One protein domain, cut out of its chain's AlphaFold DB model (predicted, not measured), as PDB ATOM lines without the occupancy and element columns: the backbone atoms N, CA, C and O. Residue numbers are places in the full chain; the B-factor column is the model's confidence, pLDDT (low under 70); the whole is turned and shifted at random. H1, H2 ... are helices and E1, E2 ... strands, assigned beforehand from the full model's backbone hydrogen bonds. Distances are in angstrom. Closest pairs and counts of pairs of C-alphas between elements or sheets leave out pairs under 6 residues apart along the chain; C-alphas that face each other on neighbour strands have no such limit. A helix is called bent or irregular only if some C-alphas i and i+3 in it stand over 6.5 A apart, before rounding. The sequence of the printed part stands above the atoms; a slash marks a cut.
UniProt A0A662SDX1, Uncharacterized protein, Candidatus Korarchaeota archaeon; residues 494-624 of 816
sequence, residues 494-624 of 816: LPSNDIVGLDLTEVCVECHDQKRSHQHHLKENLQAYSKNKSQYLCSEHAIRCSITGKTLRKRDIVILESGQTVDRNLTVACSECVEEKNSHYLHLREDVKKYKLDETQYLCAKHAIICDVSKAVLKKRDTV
ATOM      1  N   LEU A 494     -59.806  23.814  34.018       84.12
ATOM      2  CA  LEU A 494     -58.792  22.864  33.563       84.12
ATOM      3  C   LEU A 494     -57.759  22.571  34.667       84.12
ATOM      4  O   LEU A 494     -57.623  23.361  35.601       84.12
ATOM      5  N   PRO A 495     -56.965  21.485  34.550       75.44
ATOM      6  CA  PRO A 495     -55.858  21.219  35.478       75.44
ATOM      7  C   PRO A 495     -54.831  22.362  35.579       75.44
ATOM      8  O   PRO A 495     -54.147  22.483  36.588       75.44
ATOM      9  N   SER A 496     -54.716  23.201  34.543       77.50
ATOM     10  CA  SER A 496     -53.873  24.404  34.532       77.50
ATOM     11  C   SER A 496     -54.453  25.578  35.334       77.50
ATOM     12  O   SER A 496     -53.846  26.642  35.358       77.50
ATOM     13  N   ASN A 497     -55.616  25.405  35.976       80.06
ATOM     14  CA  ASN A 497     -56.467  26.459  36.544       80.06
ATOM     15  C   ASN A 497     -57.042  27.447  35.515       80.06
ATOM     16  O   ASN A 497     -57.646  28.451  35.890       80.06
ATOM     17  N   ASP A 498     -56.918  27.145  34.223       83.19
ATOM     18  CA  ASP A 498     -57.564  27.923  33.174       83.19
ATOM     19  C   ASP A 498     -59.079  27.702  33.185       83.19
ATOM     20  O   ASP A 498     -59.558  26.567  33.218       83.19
ATOM     21  N   ILE A 499     -59.831  28.798  33.098       85.44
ATOM     22  CA  ILE A 499     -61.287  28.772  32.957       85.44
ATOM     23  C   ILE A 499     -61.634  28.759  31.471       85.44
ATOM     24  O   ILE A 499     -61.282  29.682  30.738       85.44
ATOM     25  N   VAL A 500     -62.343  27.730  31.020       88.31
ATOM     26  CA  VAL A 500     -62.729  27.554  29.615       88.31
ATOM     27  C   VAL A 500     -64.193  27.152  29.480       88.31
ATOM     28  O   VAL A 500     -64.828  26.756  30.455       88.31
ATOM     29  N   GLY A 501     -64.723  27.277  28.263       86.44
ATOM     30  CA  GLY A 501     -66.090  26.874  27.946       86.44
ATOM     31  C   GLY A 501     -66.210  25.358  27.831       86.44
ATOM     32  O   GLY A 501     -65.319  24.703  27.286       86.44
ATOM     33  N   LEU A 502     -67.312  24.800  28.333       84.94
ATOM     34  CA  LEU A 502     -67.627  23.373  28.259       84.94
ATOM     35  C   LEU A 502     -67.615  22.874  26.803       84.94
ATOM     36  O   LEU A 502     -67.111  21.788  26.528       84.94
ATOM     37  N   ASP A 503     -68.067  23.711  25.868       85.00
ATOM     38  CA  ASP A 503     -68.069  23.495  24.418       85.00
ATOM     39  C   ASP A 503     -66.668  23.308  23.808       85.00
ATOM     40  O   ASP A 503     -66.521  22.597  22.808       85.00
ATOM     41  N   LEU A 504     -65.632  23.882  24.424       85.69
ATOM     42  CA  LEU A 504     -64.227  23.754  24.017       85.69
ATOM     43  C   LEU A 504     -63.516  22.563  24.670       85.69
ATOM     44  O   LEU A 504     -62.374  22.250  24.316       85.69
ATOM     45  N   THR A 505     -64.170  21.886  25.614       88.94
ATOM     46  CA  THR A 505     -63.582  20.774  26.366       88.94
ATOM     47  C   THR A 505     -64.184  19.428  25.999       88.94
ATOM     48  O   THR A 505     -65.308  19.337  25.519       88.94
ATOM     49  N   GLU A 506     -63.415  18.372  26.238       88.94
ATOM     50  CA  GLU A 506     -63.870  16.983  26.235       88.94
ATOM     51  C   GLU A 506     -63.329  16.269  27.469       88.94
ATOM     52  O   GLU A 506     -62.361  16.706  28.102       88.94
ATOM     53  N   VAL A 507     -63.958  15.150  27.813       87.69
ATOM     54  CA  VAL A 507     -63.578  14.355  28.978       87.69
ATOM     55  C   VAL A 507     -62.512  13.333  28.591       87.69
ATOM     56  O   VAL A 507     -62.686  12.548  27.656       87.69
ATOM     57  N   CYS A 508     -61.408  13.296  29.339       87.31
ATOM     58  CA  CYS A 508     -60.484  12.173  29.253       87.31
ATOM     59  C   CYS A 508     -61.125  10.946  29.905       87.31
ATOM     60  O   CYS A 508     -61.378  10.937  31.111       87.31
ATOM     61  N   VAL A 509     -61.324   9.886  29.118       85.38
ATOM     62  CA  VAL A 509     -62.008   8.665  29.576       85.38
ATOM     63  C   VAL A 509     -61.306   8.042  30.788       85.38
ATOM     64  O   VAL A 509     -61.964   7.616  31.726       85.38
ATOM     65  N   GLU A 510     -59.971   8.035  30.818       84.81
ATOM     66  CA  GLU A 510     -59.211   7.455  31.934       84.81
ATOM     67  C   GLU A 510     -59.295   8.311  33.213       84.81
ATOM     68  O   GLU A 510     -59.408   7.768  34.311       84.81
ATOM     69  N   CYS A 511     -59.271   9.646  33.087       85.19
ATOM     70  CA  CYS A 511     -59.456  10.552  34.227       85.19
ATOM     71  C   CYS A 511     -60.851  10.385  34.842       85.19
ATOM     72  O   CYS A 511     -60.979  10.380  36.067       85.19
ATOM     73  N   HIS A 512     -61.867  10.227  33.990       86.50
ATOM     74  CA  HIS A 512     -63.247   9.978  34.393       86.50
ATOM     75  C   HIS A 512     -63.405   8.610  35.069       86.50
ATOM     76  O   HIS A 512     -63.940   8.535  36.175       86.50
ATOM     77  N   ASP A 513     -62.863   7.537  34.473       84.94
ATOM     78  CA  ASP A 513     -62.846   6.188  35.066       84.94
ATOM     79  C   ASP A 513     -62.188   6.196  36.464       84.94
ATOM     80  O   ASP A 513     -62.653   5.522  37.383       84.94
ATOM     81  N   GLN A 514     -61.122   6.987  36.644       84.94
ATOM     82  CA  GLN A 514     -60.402   7.152  37.915       84.94
ATOM     83  C   GLN A 514     -61.034   8.178  38.873       84.94
ATOM     84  O   GLN A 514     -60.495   8.393  39.958       84.94
ATOM     85  N   LYS A 515     -62.148   8.824  38.497       81.81
ATOM     86  CA  LYS A 515     -62.818   9.888  39.268       81.81
ATOM     87  C   LYS A 515     -61.876  11.022  39.704       81.81
ATOM     88  O   LYS A 515     -61.975  11.525  40.824       81.81
ATOM     89  N   ARG A 516     -60.944  11.430  38.835       79.81
ATOM     90  CA  ARG A 516     -60.069  12.584  39.108       79.81
ATOM     91  C   ARG A 516     -60.871  13.887  39.049       79.81
ATOM     92  O   ARG A 516     -61.772  14.023  38.228       79.81
ATOM     93  N   SER A 517     -60.493  14.867  39.872       73.19
ATOM     94  CA  SER A 517     -61.115  16.200  39.898       73.19
ATOM     95  C   SER A 517     -61.047  16.913  38.542       73.19
ATOM     96  O   SER A 517     -62.017  17.540  38.124       73.19
ATOM     97  N   HIS A 518     -59.932  16.770  37.821       77.81
ATOM     98  CA  HIS A 518     -59.712  17.400  36.519       77.81
ATOM     99  C   HIS A 518     -59.824  16.382  35.386       77.81
ATOM    100  O   HIS A 518     -58.835  15.863  34.869       77.81
ATOM    101  N   GLN A 519     -61.064  16.063  35.037       84.19
ATOM    102  CA  GLN A 519     -61.397  15.094  33.992       84.19
ATOM    103  C   GLN A 519     -61.621  15.737  32.615       84.19
ATOM    104  O   GLN A 519     -61.487  15.057  31.597       84.19
ATOM    105  N   HIS A 520     -61.887  17.043  32.571       86.75
ATOM    106  CA  HIS A 520     -62.025  17.801  31.331       86.75
ATOM    107  C   HIS A 520     -60.685  18.375  30.863       86.75
ATOM    108  O   HIS A 520     -59.903  18.910  31.651       86.75
ATOM    109  N   HIS A 521     -60.451  18.308  29.556       88.44
ATOM    110  CA  HIS A 521     -59.302  18.905  28.882       88.44
ATOM    111  C   HIS A 521     -59.759  19.595  27.592       88.44
ATOM    112  O   HIS A 521     -60.836  19.304  27.076       88.44
ATOM    113  N   LEU A 522     -58.936  20.488  27.036       87.00
ATOM    114  CA  LEU A 522     -59.217  21.102  25.733       87.00
ATOM    115  C   LEU A 522     -59.337  20.039  24.632       87.00
ATOM    116  O   LEU A 522     -58.491  19.142  24.536       87.00
ATOM    117  N   LYS A 523     -60.351  20.184  23.770       86.25
ATOM    118  CA  LYS A 523     -60.589  19.320  22.600       86.25
ATOM    119  C   LYS A 523     -59.338  19.151  21.751       86.25
ATOM    120  O   LYS A 523     -58.972  18.029  21.415       86.25
ATOM    121  N   GLU A 524     -58.666  20.254  21.445       82.00
ATOM    122  CA  GLU A 524     -57.456  20.280  20.618       82.00
ATOM    123  C   GLU A 524     -56.322  19.451  21.236       82.00
ATOM    124  O   GLU A 524     -55.709  18.622  20.560       82.00
ATOM    125  N   ASN A 525     -56.121  19.580  22.553       80.62
ATOM    126  CA  ASN A 525     -55.109  18.815  23.280       80.62
ATOM    127  C   ASN A 525     -55.415  17.316  23.257       80.62
ATOM    128  O   ASN A 525     -54.508  16.506  23.108       80.62
ATOM    129  N   LEU A 526     -56.685  16.926  23.385       81.44
ATOM    130  CA  LEU A 526     -57.095  15.521  23.365       81.44
ATOM    131  C   LEU A 526     -57.050  14.909  21.956       81.44
ATOM    132  O   LEU A 526     -56.703  13.733  21.806       81.44
ATOM    133  N   GLN A 527     -57.372  15.688  20.919       76.25
ATOM    134  CA  GLN A 527     -57.319  15.259  19.518       76.25
ATOM    135  C   GLN A 527     -55.899  14.888  19.078       76.25
ATOM    136  O   GLN A 527     -55.735  13.910  18.348       76.25
ATOM    137  N   ALA A 528     -54.873  15.584  19.581       68.94
ATOM    138  CA  ALA A 528     -53.471  15.243  19.323       68.94
ATOM    139  C   ALA A 528     -53.124  13.795  19.725       68.94
ATOM    140  O   ALA A 528     -52.254  13.160  19.124       68.94
ATOM    141  N   TYR A 529     -53.837  13.250  20.713       70.00
ATOM    142  CA  TYR A 529     -53.575  11.932  21.282       70.00
ATOM    143  C   TYR A 529     -54.650  10.889  20.963       70.00
ATOM    144  O   TYR A 529     -54.476   9.718  21.295       70.00
ATOM    145  N   SER A 530     -55.734  11.260  20.279       67.81
ATOM    146  CA  SER A 530     -56.902  10.390  20.098       67.81
ATOM    147  C   SER A 530     -57.297  10.316  18.625       67.81
ATOM    148  O   SER A 530     -57.916  11.226  18.084       67.81
ATOM    149  N   LYS A 531     -56.960   9.202  17.955       60.59
ATOM    150  CA  LYS A 531     -57.374   8.964  16.555       60.59
ATOM    151  C   LYS A 531     -58.867   8.647  16.411       60.59
ATOM    152  O   LYS A 531     -59.428   8.865  15.342       60.59
ATOM    153  N   ASN A 532     -59.507   8.146  17.469       59.25
ATOM    154  CA  ASN A 532     -60.937   7.851  17.486       59.25
ATOM    155  C   ASN A 532     -61.684   8.960  18.230       59.25
ATOM    156  O   ASN A 532     -61.429   9.187  19.410       59.25
ATOM    157  N   LYS A 533     -62.655   9.593  17.558       57.03
ATOM    158  CA  LYS A 533     -63.485  10.681  18.114       57.03
ATOM    159  C   LYS A 533     -64.322  10.279  19.342       57.03
ATOM    160  O   LYS A 533     -64.888  11.146  19.984       57.03
ATOM    161  N   SER A 534     -64.428   8.986  19.659       60.38
ATOM    162  CA  SER A 534     -65.248   8.474  20.765       60.38
ATOM    163  C   SER A 534     -64.475   8.162  22.050       60.38
ATOM    164  O   SER A 534     -65.102   7.874  23.066       60.38
ATOM    165  N   GLN A 535     -63.137   8.176  22.038       72.50
ATOM    166  CA  GLN A 535     -62.330   7.891  23.232       72.50
ATOM    167  C   GLN A 535     -61.152   8.856  23.318       72.50
ATOM    168  O   GLN A 535     -60.084   8.600  22.762       72.50
ATOM    169  N   TYR A 536     -61.363   9.964  24.025       83.50
ATOM    170  CA  TYR A 536     -60.343  10.979  24.226       83.50
ATOM    171  C   TYR A 536     -59.409  10.631  25.397       83.50
ATOM    172  O   TYR A 536     -59.853  10.292  26.498       83.50
ATOM    173  N   LEU A 537     -58.097  10.726  25.167       84.50
ATOM    174  CA  LEU A 537     -57.043  10.512  26.164       84.50
ATOM    175  C   LEU A 537     -56.192  11.772  26.328       84.50
ATOM    176  O   LEU A 537     -55.766  12.365  25.339       84.50
ATOM    177  N   CYS A 538     -55.933  12.175  27.576       85.44
ATOM    178  CA  CYS A 538     -54.998  13.258  27.883       85.44
ATOM    179  C   CYS A 538     -53.546  12.775  27.796       85.44
ATOM    180  O   CYS A 538     -53.285  11.571  27.797       85.44
ATOM    181  N   SER A 539     -52.596  13.708  27.760       82.31
ATOM    182  CA  SER A 539     -51.161  13.419  27.627       82.31
ATOM    183  C   SER A 539     -50.607  12.474  28.703       82.31
ATOM    184  O   SER A 539     -49.704  11.697  28.414       82.31
ATOM    185  N   GLU A 540     -51.157  12.480  29.922       84.06
ATOM    186  CA  GLU A 540     -50.736  11.563  30.995       84.06
ATOM    187  C   GLU A 540     -51.185  10.112  30.771       84.06
ATOM    188  O   GLU A 540     -50.537   9.165  31.231       84.06
ATOM    189  N   HIS A 541     -52.316   9.934  30.087       85.62
ATOM    190  CA  HIS A 541     -52.972   8.641  29.893       85.62
ATOM    191  C   HIS A 541     -52.795   8.082  28.480       85.62
ATOM    192  O   HIS A 541     -53.036   6.892  28.258       85.62
ATOM    193  N   ALA A 542     -52.354   8.920  27.547       84.31
ATOM    194  CA  ALA A 542     -52.056   8.587  26.170       84.31
ATOM    195  C   ALA A 542     -50.610   8.111  26.016       84.31
ATOM    196  O   ALA A 542     -49.668   8.876  26.211       84.31
ATOM    197  N   ILE A 543     -50.419   6.861  25.594       83.19
ATOM    198  CA  ILE A 543     -49.093   6.344  25.241       83.19
ATOM    199  C   ILE A 543     -49.129   5.722  23.853       83.19
ATOM    200  O   ILE A 543     -50.035   4.963  23.506       83.19
ATOM    201  N   ARG A 544     -48.127   6.051  23.037       83.25
ATOM    202  CA  ARG A 544     -48.003   5.529  21.678       83.25
ATOM    203  C   ARG A 544     -47.350   4.150  21.699       83.25
ATOM    204  O   ARG A 544     -46.232   3.992  22.182       83.25
ATOM    205  N   CYS A 545     -48.034   3.161  21.135       84.00
ATOM    206  CA  CYS A 545     -47.471   1.836  20.918       84.00
ATOM    207  C   CYS A 545     -46.335   1.913  19.887       84.00
ATOM    208  O   CYS A 545     -46.547   2.379  18.766       84.00
ATOM    209  N   SER A 546     -45.152   1.412  20.244       84.69
ATOM    210  CA  SER A 546     -43.956   1.402  19.393       84.69
ATOM    211  C   SER A 546     -44.112   0.539  18.136       84.69
ATOM    212  O   SER A 546     -43.420   0.782  17.155       84.69
ATOM    213  N   ILE A 547     -45.024  -0.439  18.148       83.12
ATOM    214  CA  ILE A 547     -45.249  -1.367  17.030       83.12
ATOM    215  C   ILE A 547     -46.338  -0.853  16.086       83.12
ATOM    216  O   ILE A 547     -46.112  -0.675  14.896       83.12
ATOM    217  N   THR A 548     -47.538  -0.584  16.608       81.00
ATOM    218  CA  THR A 548     -48.687  -0.191  15.768       81.00
ATOM    219  C   THR A 548     -48.743   1.307  15.487       81.00
ATOM    220  O   THR A 548     -49.542   1.755  14.663       81.00
ATOM    221  N   GLY A 549     -47.975   2.112  16.226       77.12
ATOM    222  CA  GLY A 549     -48.040   3.569  16.189       77.12
ATOM    223  C   GLY A 549     -49.358   4.156  16.702       77.12
ATOM    224  O   GLY A 549     -49.512   5.378  16.641       77.12
ATOM    225  N   LYS A 550     -50.301   3.326  17.177       79.31
ATOM    226  CA  LYS A 550     -51.581   3.750  17.759       79.31
ATOM    227  C   LYS A 550     -51.365   4.274  19.176       79.31
ATOM    228  O   LYS A 550     -50.556   3.726  19.924       79.31
ATOM    229  N   THR A 551     -52.108   5.311  19.539       81.00
ATOM    230  CA  THR A 551     -52.174   5.791  20.920       81.00
ATOM    231  C   THR A 551     -53.175   4.946  21.695       81.00
ATOM    232  O   THR A 551     -54.300   4.747  21.237       81.00
ATOM    233  N   LEU A 552     -52.743   4.425  22.836       81.81
ATOM    234  CA  LEU A 552     -53.501   3.536  23.708       81.81
ATOM    235  C   LEU A 552     -53.512   4.091  25.132       81.81
ATOM    236  O   LEU A 552     -52.721   4.974  25.478       81.81
ATOM    237  N   ARG A 553     -54.401   3.538  25.961       82.94
ATOM    238  CA  ARG A 553     -54.449   3.832  27.393       82.94
ATOM    239  C   ARG A 553     -53.210   3.271  28.072       82.94
ATOM    240  O   ARG A 553     -52.776   2.159  27.770       82.94
ATOM    241  N   LYS A 554     -52.696   3.990  29.067       81.06
ATOM    242  CA  LYS A 554     -51.557   3.541  29.881       81.06
ATOM    243  C   LYS A 554     -51.773   2.167  30.539       81.06
ATOM    244  O   LYS A 554     -50.812   1.436  30.741       81.06
ATOM    245  N   ARG A 555     -53.016   1.779  30.843       78.75
ATOM    246  CA  ARG A 555     -53.337   0.447  31.396       78.75
ATOM    247  C   ARG A 555     -53.283  -0.698  30.375       78.75
ATOM    248  O   ARG A 555     -53.100  -1.848  30.774       78.75
ATOM    249  N   ASP A 556     -53.429  -0.380  29.090       82.81
ATOM    250  CA  ASP A 556     -53.474  -1.344  27.983       82.81
ATOM    251  C   ASP A 556     -52.093  -1.568  27.355       82.81
ATOM    252  O   ASP A 556     -51.958  -2.335  26.406       82.81
ATOM    253  N   ILE A 557     -51.057  -0.912  27.879       84.94
ATOM    254  CA  ILE A 557     -49.679  -1.081  27.427       84.94
ATOM    255  C   ILE A 557     -48.858  -1.914  28.409       84.94
ATOM    256  O   ILE A 557     -49.155  -2.034  29.598       84.94
ATOM    257  N   VAL A 558     -47.764  -2.453  27.894       84.69
ATOM    258  CA  VAL A 558     -46.715  -3.138  28.639       84.69
ATOM    259  C   VAL A 558     -45.366  -2.724  28.073       84.69
ATOM    260  O   VAL A 558     -45.222  -2.510  26.869       84.69
ATOM    261  N   ILE A 559     -44.387  -2.571  28.960       84.12
ATOM    262  CA  ILE A 559     -43.005  -2.267  28.593       84.12
ATOM    263  C   ILE A 559     -42.272  -3.601  28.500       84.12
ATOM    264  O   ILE A 559     -42.198  -4.339  29.482       84.12
ATOM    265  N   LEU A 560     -41.781  -3.930  27.307       83.31
ATOM    266  CA  LEU A 560     -40.973  -5.127  27.087       83.31
ATOM    267  C   LEU A 560     -39.573  -4.948  27.684       83.31
ATOM    268  O   LEU A 560     -39.124  -3.828  27.915       83.31
ATOM    269  N   GLU A 561     -38.839  -6.047  27.864       74.31
ATOM    270  CA  GLU A 561     -37.449  -6.016  28.357       74.31
ATOM    271  C   GLU A 561     -36.514  -5.205  27.432       74.31
ATOM    272  O   GLU A 561     -35.516  -4.651  27.877       74.31
ATOM    273  N   SER A 562     -36.886  -5.052  26.154       77.88
ATOM    274  CA  SER A 562     -36.224  -4.166  25.187       77.88
ATOM    275  C   SER A 562     -36.446  -2.665  25.441       77.88
ATOM    276  O   SER A 562     -35.905  -1.841  24.708       77.88
ATOM    277  N   GLY A 563     -37.278  -2.292  26.418       79.56
ATOM    278  CA  GLY A 563     -37.707  -0.916  26.686       79.56
ATOM    279  C   GLY A 563     -38.836  -0.417  25.776       79.56
ATOM    280  O   GLY A 563     -39.311   0.703  25.948       79.56
ATOM    281  N   GLN A 564     -39.298  -1.226  24.818       83.88
ATOM    282  CA  GLN A 564     -40.384  -0.848  23.910       83.88
ATOM    283  C   GLN A 564     -41.752  -0.895  24.603       83.88
ATOM    284  O   GLN A 564     -42.093  -1.878  25.262       83.88
ATOM    285  N   THR A 565     -42.569   0.139  24.391       86.69
ATOM    286  CA  THR A 565     -43.963   0.212  24.855       86.69
ATOM    287  C   THR A 565     -44.911  -0.406  23.839       86.69
ATOM    288  O   THR A 565     -45.051   0.086  22.717       86.69
ATOM    289  N   VAL A 566     -45.614  -1.466  24.225       87.50
ATOM    290  CA  VAL A 566     -46.442  -2.259  23.310       87.50
ATOM    291  C   VAL A 566     -47.850  -2.448  23.861       87.50
ATOM    292  O   VAL A 566     -48.038  -2.527  25.069       87.50
ATOM    293  N   ASP A 567     -48.837  -2.530  22.968       88.31
ATOM    294  CA  ASP A 567     -50.191  -2.993  23.281       88.31
ATOM    295  C   ASP A 567     -50.152  -4.380  23.945       88.31
ATOM    296  O   ASP A 567     -49.606  -5.335  23.385       88.31
ATOM    297  N   ARG A 568     -50.773  -4.507  25.118       85.25
ATOM    298  CA  ARG A 568     -50.857  -5.754  25.881       85.25
ATOM    299  C   ARG A 568     -51.484  -6.887  25.069       85.25
ATOM    300  O   ARG A 568     -51.029  -8.023  25.200       85.25
ATOM    301  N   ASN A 569     -52.431  -6.609  24.176       85.69
ATOM    302  CA  ASN A 569     -53.075  -7.628  23.333       85.69
ATOM    303  C   ASN A 569     -52.126  -8.252  22.300       85.69
ATOM    304  O   ASN A 569     -52.352  -9.375  21.844       85.69
ATOM    305  N   LEU A 570     -51.056  -7.539  21.942       87.44
ATOM    306  CA  LEU A 570     -50.004  -8.033  21.051       87.44
ATOM    307  C   LEU A 570     -48.931  -8.822  21.795       87.44
ATOM    308  O   LEU A 570     -48.014  -9.349  21.165       87.44
ATOM    309  N   THR A 571     -49.032  -8.918  23.120       88.31
ATOM    310  CA  THR A 571     -48.060  -9.628  23.944       88.31
ATOM    311  C   THR A 571     -48.590 -10.965  24.448       88.31
ATOM    312  O   THR A 571     -49.791 -11.253  24.437       88.31
ATOM    313  N   VAL A 572     -47.665 -11.831  24.846       88.38
ATOM    314  CA  VAL A 572     -47.957 -13.115  25.483       88.38
ATOM    315  C   VAL A 572     -46.815 -13.500  26.418       88.38
ATOM    316  O   VAL A 572     -45.663 -13.133  26.179       88.38
ATOM    317  N   ALA A 573     -47.124 -14.216  27.498       86.44
ATOM    318  CA  ALA A 573     -46.119 -14.689  28.441       86.44
ATOM    319  C   ALA A 573     -45.486 -16.005  27.966       86.44
ATOM    320  O   ALA A 573     -46.174 -16.871  27.424       86.44
ATOM    321  N   CYS A 574     -44.182 -16.171  28.202       87.31
ATOM    322  CA  CYS A 574     -43.520 -17.468  28.053       87.31
ATOM    323  C   CYS A 574     -43.856 -18.358  29.255       87.31
ATOM    324  O   CYS A 574     -43.597 -17.954  30.390       87.31
ATOM    325  N   SER A 575     -44.369 -19.571  29.025       86.38
ATOM    326  CA  SER A 575     -44.776 -20.472  30.118       86.38
ATOM    327  C   SER A 575     -43.625 -20.810  31.076       86.38
ATOM    328  O   SER A 575     -43.823 -20.855  32.283       86.38
ATOM    329  N   GLU A 576     -42.406 -20.991  30.557       86.56
ATOM    330  CA  GLU A 576     -41.224 -21.303  31.377       86.56
ATOM    331  C   GLU A 576     -40.673 -20.078  32.120       86.56
ATOM    332  O   GLU A 576     -40.224 -20.208  33.252       86.56
ATOM    333  N   CYS A 577     -40.723 -18.874  31.533       83.50
ATOM    334  CA  CYS A 577     -40.271 -17.666  32.237       83.50
ATOM    335  C   CYS A 577     -41.138 -17.369  33.470       83.50
ATOM    336  O   CYS A 577     -40.618 -16.901  34.484       83.50
ATOM    337  N   VAL A 578     -42.446 -17.634  33.366       81.75
ATOM    338  CA  VAL A 578     -43.389 -17.477  34.481       81.75
ATOM    339  C   VAL A 578     -43.030 -18.438  35.617       81.75
ATOM    340  O   VAL A 578     -42.981 -17.998  36.762       81.75
ATOM    341  N   GLU A 579     -42.703 -19.699  35.301       79.62
ATOM    342  CA  GLU A 579     -42.241 -20.698  36.279       79.62
ATOM    343  C   GLU A 579     -40.866 -20.341  36.891       79.62
ATOM    344  O   GLU A 579     -40.686 -20.469  38.099       79.62
ATOM    345  N   GLU A 580     -39.890 -19.878  36.095       79.88
ATOM    346  CA  GLU A 580     -38.517 -19.604  36.565       79.88
ATOM    347  C   GLU A 580     -38.415 -18.399  37.507       79.88
ATOM    348  O   GLU A 580     -37.619 -18.413  38.446       79.88
ATOM    349  N   LYS A 581     -39.139 -17.315  37.216       68.56
ATOM    350  CA  LYS A 581     -38.913 -16.017  37.866       68.56
ATOM    351  C   LYS A 581     -40.124 -15.486  38.635       68.56
ATOM    352  O   LYS A 581     -40.072 -14.334  39.061       68.56
ATOM    353  N   ASN A 582     -41.221 -16.246  38.750       59.06
ATOM    354  CA  ASN A 582     -42.511 -15.759  39.272       59.06
ATOM    355  C   ASN A 582     -42.941 -14.408  38.658       59.06
ATOM    356  O   ASN A 582     -43.633 -13.610  39.289       59.06
ATOM    357  N   SER A 583     -42.492 -14.112  37.437       56.53
ATOM    358  CA  SER A 583     -42.710 -12.823  36.787       56.53
ATOM    359  C   SER A 583     -43.314 -13.020  35.409       56.53
ATOM    360  O   SER A 583     -42.943 -13.915  34.646       56.53
ATOM    361  N   HIS A 584     -44.273 -12.156  35.092       63.72
ATOM    362  CA  HIS A 584     -44.960 -12.111  33.809       63.72
ATOM    363  C   HIS A 584     -44.044 -11.496  32.748       63.72
ATOM    364  O   HIS A 584     -44.238 -10.365  32.309       63.72
ATOM    365  N   TYR A 585     -43.016 -12.242  32.354       73.56
ATOM    366  CA  TYR A 585     -42.169 -11.882  31.228       73.56
ATOM    367  C   TYR A 585     -42.965 -12.005  29.933       73.56
ATOM    368  O   TYR A 585     -43.251 -13.105  29.452       73.56
ATOM    369  N   LEU A 586     -43.356 -10.848  29.407       83.88
ATOM    370  CA  LEU A 586     -44.133 -10.717  28.187       83.88
ATOM    371  C   LEU A 586     -43.206 -10.541  26.986       83.88
ATOM    372  O   LEU A 586     -42.228  -9.798  27.032       83.88
ATOM    373  N   HIS A 587     -43.549 -11.218  25.898       86.25
ATOM    374  CA  HIS A 587     -42.905 -11.110  24.595       86.25
ATOM    375  C   HIS A 587     -43.932 -10.679  23.549       86.25
ATOM    376  O   HIS A 587     -45.136 -10.876  23.740       86.25
ATOM    377  N   LEU A 588     -43.470 -10.139  22.419       87.75
ATOM    378  CA  LEU A 588     -44.331  -9.941  21.256       87.75
ATOM    379  C   LEU A 588     -44.841 -11.292  20.767       87.75
ATOM    380  O   LEU A 588     -44.063 -12.215  20.520       87.75
ATOM    381  N   ARG A 589     -46.160 -11.401  20.598       87.31
ATOM    382  CA  ARG A 589     -46.815 -12.625  20.129       87.31
ATOM    383  C   ARG A 589     -46.296 -13.049  18.759       87.31
ATOM    384  O   ARG A 589     -46.206 -14.243  18.505       87.31
ATOM    385  N   GLU A 590     -45.946 -12.094  17.902       87.25
ATOM    386  CA  GLU A 590     -45.373 -12.348  16.579       87.25
ATOM    387  C   GLU A 590     -44.014 -13.063  16.664       87.25
ATOM    388  O   GLU A 590     -43.833 -14.100  16.023       87.25
ATOM    389  N   ASP A 591     -43.121 -12.607  17.546       85.25
ATOM    390  CA  ASP A 591     -41.773 -13.168  17.713       85.25
ATOM    391  C   ASP A 591     -41.788 -14.613  18.222       85.25
ATOM    392  O   ASP A 591     -40.975 -15.450  17.810       85.25
ATOM    393  N   VAL A 592     -42.723 -14.919  19.126       88.25
ATOM    394  CA  VAL A 592     -42.849 -16.247  19.747       88.25
ATOM    395  C   VAL A 592     -43.839 -17.157  19.028       88.25
ATOM    396  O   VAL A 592     -43.945 -18.331  19.375       88.25
ATOM    397  N   LYS A 593     -44.538 -16.677  17.991       86.75
ATOM    398  CA  LYS A 593     -45.535 -17.465  17.244       86.75
ATOM    399  C   LYS A 593     -44.949 -18.753  16.666       86.75
ATOM    400  O   LYS A 593     -45.624 -19.777  16.652       86.75
ATOM    401  N   LYS A 594     -43.684 -18.712  16.234       87.31
ATOM    402  CA  LYS A 594     -42.927 -19.876  15.732       87.31
ATOM    403  C   LYS A 594     -42.557 -20.902  16.813       87.31
ATOM    404  O   LYS A 594     -42.147 -22.007  16.483       87.31
ATOM    405  N   TYR A 595     -42.697 -20.541  18.086       90.75
ATOM    406  CA  TYR A 595     -42.409 -21.368  19.259       90.75
ATOM    407  C   TYR A 595     -43.680 -21.665  20.068       90.75
ATOM    408  O   TYR A 595     -43.658 -21.770  21.297       90.75
ATOM    409  N   LYS A 596     -44.812 -21.760  19.372       89.50
ATOM    410  CA  LYS A 596     -46.096 -22.132  19.954       89.50
ATOM    411  C   LYS A 596     -46.078 -23.620  20.328       89.50
ATOM    412  O   LYS A 596     -45.777 -24.450  19.473       89.50
ATOM    413  N   LEU A 597     -46.365 -23.930  21.593       86.69
ATOM    414  CA  LEU A 597     -46.391 -25.303  22.113       86.69
ATOM    415  C   LEU A 597     -47.762 -25.952  21.859       86.69
ATOM    416  O   LEU A 597     -47.842 -27.049  21.319       86.69
ATOM    417  N   ASP A 598     -48.831 -25.232  22.206       83.25
ATOM    418  CA  ASP A 598     -50.234 -25.598  21.985       83.25
ATOM    419  C   ASP A 598     -51.063 -24.339  21.669       83.25
ATOM    420  O   ASP A 598     -50.500 -23.256  21.517       83.25
ATOM    421  N   GLU A 599     -52.394 -24.440  21.546       80.69
ATOM    422  CA  GLU A 599     -53.261 -23.300  21.206       80.69
ATOM    423  C   GLU A 599     -53.109 -22.077  22.124       80.69
ATOM    424  O   GLU A 599     -53.261 -20.948  21.644       80.69
ATOM    425  N   THR A 600     -52.746 -22.297  23.388       80.75
ATOM    426  CA  THR A 600     -52.726 -21.318  24.481       80.75
ATOM    427  C   THR A 600     -51.322 -20.996  25.005       80.75
ATOM    428  O   THR A 600     -51.116 -19.922  25.572       80.75
ATOM    429  N   GLN A 601     -50.346 -21.882  24.795       86.44
ATOM    430  CA  GLN A 601     -49.012 -21.801  25.383       86.44
ATOM    431  C   GLN A 601     -47.937 -21.442  24.357       86.44
ATOM    432  O   GLN A 601     -47.821 -22.030  23.277       86.44
ATOM    433  N   TYR A 602     -47.091 -20.492  24.747       90.31
ATOM    434  CA  TYR A 602     -45.977 -19.993  23.952       90.31
ATOM    435  C   TYR A 602     -44.675 -20.095  24.746       90.31
ATOM    436  O   TYR A 602     -44.653 -19.909  25.965       90.31
ATOM    437  N   LEU A 603     -43.576 -20.352  24.036       89.56
ATOM    438  CA  LEU A 603     -42.225 -20.344  24.588       89.56
ATOM    439  C   LEU A 603     -41.393 -19.231  23.946       89.56
ATOM    440  O   LEU A 603     -41.518 -18.946  22.759       89.56
ATOM    441  N   CYS A 604     -40.506 -18.603  24.715       88.50
ATOM    442  CA  CYS A 604     -39.520 -17.681  24.152       88.50
ATOM    443  C   CYS A 604     -38.334 -18.454  23.549       88.50
ATOM    444  O   CYS A 604     -38.113 -19.626  23.859       88.50
ATOM    445  N   ALA A 605     -37.516 -17.791  22.727       85.62
ATOM    446  CA  ALA A 605     -36.375 -18.422  22.050       85.62
ATOM    447  C   ALA A 605     -35.352 -19.072  23.008       85.62
ATOM    448  O   ALA A 605     -34.665 -20.018  22.630       85.62
ATOM    449  N   LYS A 606     -35.255 -18.595  24.259       86.50
ATOM    450  CA  LYS A 606     -34.385 -19.181  25.294       86.50
ATOM    451  C   LYS A 606     -34.879 -20.561  25.745       86.50
ATOM    452  O   LYS A 606     -34.063 -21.439  26.043       86.50
ATOM    453  N   HIS A 607     -36.199 -20.733  25.807       90.38
ATOM    454  CA  HIS A 607     -36.876 -21.899  26.378       90.38
ATOM    455  C   HIS A 607     -37.442 -22.859  25.333       90.38
ATOM    456  O   HIS A 607     -37.751 -23.996  25.675       90.38
ATOM    457  N   ALA A 608     -37.544 -22.434  24.075       91.12
ATOM    458  CA  ALA A 608     -38.029 -23.247  22.970       91.12
ATOM    459  C   ALA A 608     -36.897 -23.985  22.244       91.12
ATOM    460  O   ALA A 608     -35.852 -23.409  21.931       91.12
ATOM    461  N   ILE A 609     -37.131 -25.250  21.901       90.12
ATOM    462  CA  ILE A 609     -36.326 -26.022  20.951       90.12
ATOM    463  C   ILE A 609     -37.274 -26.693  19.961       90.12
ATOM    464  O   ILE A 609     -38.242 -27.327  20.362       90.12
ATOM    465  N   ILE A 610     -36.990 -26.575  18.666       89.44
ATOM    466  CA  ILE A 610     -37.714 -27.323  17.634       89.44
ATOM    467  C   ILE A 610     -37.079 -28.710  17.546       89.44
ATOM    468  O   ILE A 610     -35.872 -28.825  17.341       89.44
ATOM    469  N   CYS A 611     -37.876 -29.757  17.735       90.06
ATOM    470  CA  CYS A 611     -37.417 -31.134  17.640       90.06
ATOM    471  C   CYS A 611     -36.958 -31.452  16.214       90.06
ATOM    472  O   CYS A 611     -37.715 -31.280  15.260       90.06
ATOM    473  N   ASP A 612     -35.754 -31.994  16.054       87.38
ATOM    474  CA  ASP A 612     -35.222 -32.315  14.728       87.38
ATOM    475  C   ASP A 612     -35.992 -33.442  14.029       87.38
ATOM    476  O   ASP A 612     -36.012 -33.486  12.795       87.38
ATOM    477  N   VAL A 613     -36.635 -34.318  14.808       84.12
ATOM    478  CA  VAL A 613     -37.376 -35.490  14.323       84.12
ATOM    479  C   VAL A 613     -38.856 -35.173  14.125       84.12
ATOM    480  O   VAL A 613     -39.336 -35.240  12.999       84.12
ATOM    481  N   SER A 614     -39.580 -34.789  15.180       84.94
ATOM    482  CA  SER A 614     -41.026 -34.536  15.088       84.94
ATOM    483  C   SER A 614     -41.379 -33.158  14.525       84.94
ATOM    484  O   SER A 614     -42.547 -32.900  14.257       84.94
ATOM    485  N   LYS A 615     -40.397 -32.251  14.398       85.00
ATOM    486  CA  LYS A 615     -40.585 -30.820  14.082       85.00
ATOM    487  C   LYS A 615     -41.484 -30.060  15.067       85.00
ATOM    488  O   LYS A 615     -41.728 -28.874  14.866       85.00
ATOM    489  N   ALA A 616     -41.919 -30.703  16.152       86.81
ATOM    490  CA  ALA A 616     -42.694 -30.075  17.208       86.81
ATOM    491  C   ALA A 616     -41.823 -29.127  18.040       86.81
ATOM    492  O   ALA A 616     -40.629 -29.369  18.240       86.81
ATOM    493  N   VAL A 617     -42.428 -28.058  18.552       90.38
ATOM    494  CA  VAL A 617     -41.786 -27.173  19.525       90.38
ATOM    495  C   VAL A 617     -41.839 -27.845  20.892       90.38
ATOM    496  O   VAL A 617     -42.897 -28.273  21.340       90.38
ATOM    497  N   LEU A 618     -40.693 -27.928  21.557       90.19
ATOM    498  CA  LEU A 618     -40.531 -28.533  22.871       90.19
ATOM    499  C   LEU A 618     -39.903 -27.538  23.841       90.19
ATOM    500  O   LEU A 618     -39.135 -26.649  23.455       90.19
ATOM    501  N   LYS A 619     -40.178 -27.740  25.129       90.75
ATOM    502  CA  LYS A 619     -39.464 -27.060  26.208       90.75
ATOM    503  C   LYS A 619     -38.020 -27.547  26.235       90.75
ATOM    504  O   LYS A 619     -37.761 -28.747  26.225       90.75
ATOM    505  N   LYS A 620     -37.059 -26.631  26.344       88.19
ATOM    506  CA  LYS A 620     -35.620 -26.943  26.356       88.19
ATOM    507  C   LYS A 620     -35.245 -27.987  27.414       88.19
ATOM    508  O   LYS A 620     -34.436 -28.868  27.129       88.19
ATOM    509  N   ARG A 621     -35.867 -27.933  28.597       86.62
ATOM    510  CA  ARG A 621     -35.663 -28.899  29.694       86.62
ATOM    511  C   ARG A 621     -36.062 -30.338  29.339       86.62
ATOM    512  O   ARG A 621     -35.461 -31.279  29.863       86.62
ATOM    513  N   ASP A 622     -37.001 -30.496  28.411       89.12
ATOM    514  CA  ASP A 622     -37.550 -31.781  27.975       89.12
ATOM    515  C   ASP A 622     -36.821 -32.336  26.745       89.12
ATOM    516  O   ASP A 622     -37.188 -33.380  26.216       89.12
ATOM    517  N   THR A 623     -35.747 -31.679  26.302       89.56
ATOM    518  CA  THR A 623     -34.951 -32.134  25.158       89.56
ATOM    519  C   THR A 623     -33.620 -32.750  25.568       89.56
ATOM    520  O   THR A 623     -33.042 -32.415  26.606       89.56
ATOM    521  N   VAL A 624     -33.121 -33.653  24.728       89.88
ATOM    522  CA  VAL A 624     -31.772 -34.231  24.785       89.88
ATOM    523  C   VAL A 624     -31.152 -34.243  23.396       89.88
ATOM    524  O   VAL A 624     -31.856 -34.247  22.385       89.88
TER     525      VAL A 624
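Overview. This is residues 494 to 624 of the 816 residues of an uncharacterized protein of Candidatus Korarchaeota archaeon (UniProt A0A662SDX1). Five small two-stranded ribbons, E2 with E3, E4 with E5, E6 with E7, E8 with E9 and E10 with E11, follow one another in chain order along a rod with no single shared core. Short helices sit beside this row, H1 and H2 by the first ribbon and H3 and H4 by the fourth, while E1 lies near one end of the rod. The printed part has 131 residues with four named helices and eleven named strands, in the order E1 E2 H1 E3 H2 E4 E5 E6 E7 E8 H3 E9 H4 E10 E11; each ribbon is antiparallel. The class is mixed, helices and strands, with under half of the residues in named elements. The whole is only just loose, close to extended, with a radius of gyration of the C-alphas of 20.8 A and spans of 70 by 26 by 23 A.

Along the chain. Strand E1, residues 499 to 501, begins at C-alpha 499 (-61.287, 28.772, 32.957). Then come E2, 505 to 507, H1, 509 to 513, E3, 520 to 522, and H2, 523 to 527. E4, 542 to 544, E5, 551 to 553, E6, 557 to 559, E7, 565 to 567, and E8, 571 to 573, follow. H3, residues 575 to 581, is 10.7 A long and begins at C-alpha 575 (-44.776, -20.472, 30.118). E9, 586 to 588, leads to H4, 589 to 595, 9.8 A long and irregular, with C-alphas 591 and 594 7.1 A apart. E10, 608 to 610, and E11, 617 to 619, come last, and E11 ends at C-alpha 619 (-39.464, -27.060, 26.208).

Arrangement. E1 pairs with no named strand and meets E2 only through their link. E2 and E3 are antiparallel, with N 506 and O 521 2.9 A apart. The closest C-alphas of E2 and H2 are those of Thr 505 and Lys 523, 5.0 A. E4 and E5 form a hairpin, with N 552 and O 543 2.8 A apart. E6 and E7 form another, with N 558 and O 566 2.8 A apart. E6 and E9 are only just apart, at 8.0 A. E8 and E9 are antiparallel, with N 572 and O 587 2.9 A apart. The closest C-alphas of H4 and E10 are those of Tyr 595 and Ala 608, 6.0 A. E10 and E11 form a hairpin, with N 618 and O 609 2.8 A apart. In H1, H2 and H3 every O i to N i+4 pair is within hydrogen-bond range; H4 has 1 of 3, and 2 of 4 O i to N i+3 pairs.

Size, cuts and confidence. The C-alphas farthest apart, of Ile 499 and Val 613, are 71.1 A apart. The printed part has no cut. The links from H2 to E4 and from H4 to E10 are long. The mean pLDDT of the printed part is 82.8, and residues 528, 530 to 534 and 581 to 584 are under 70.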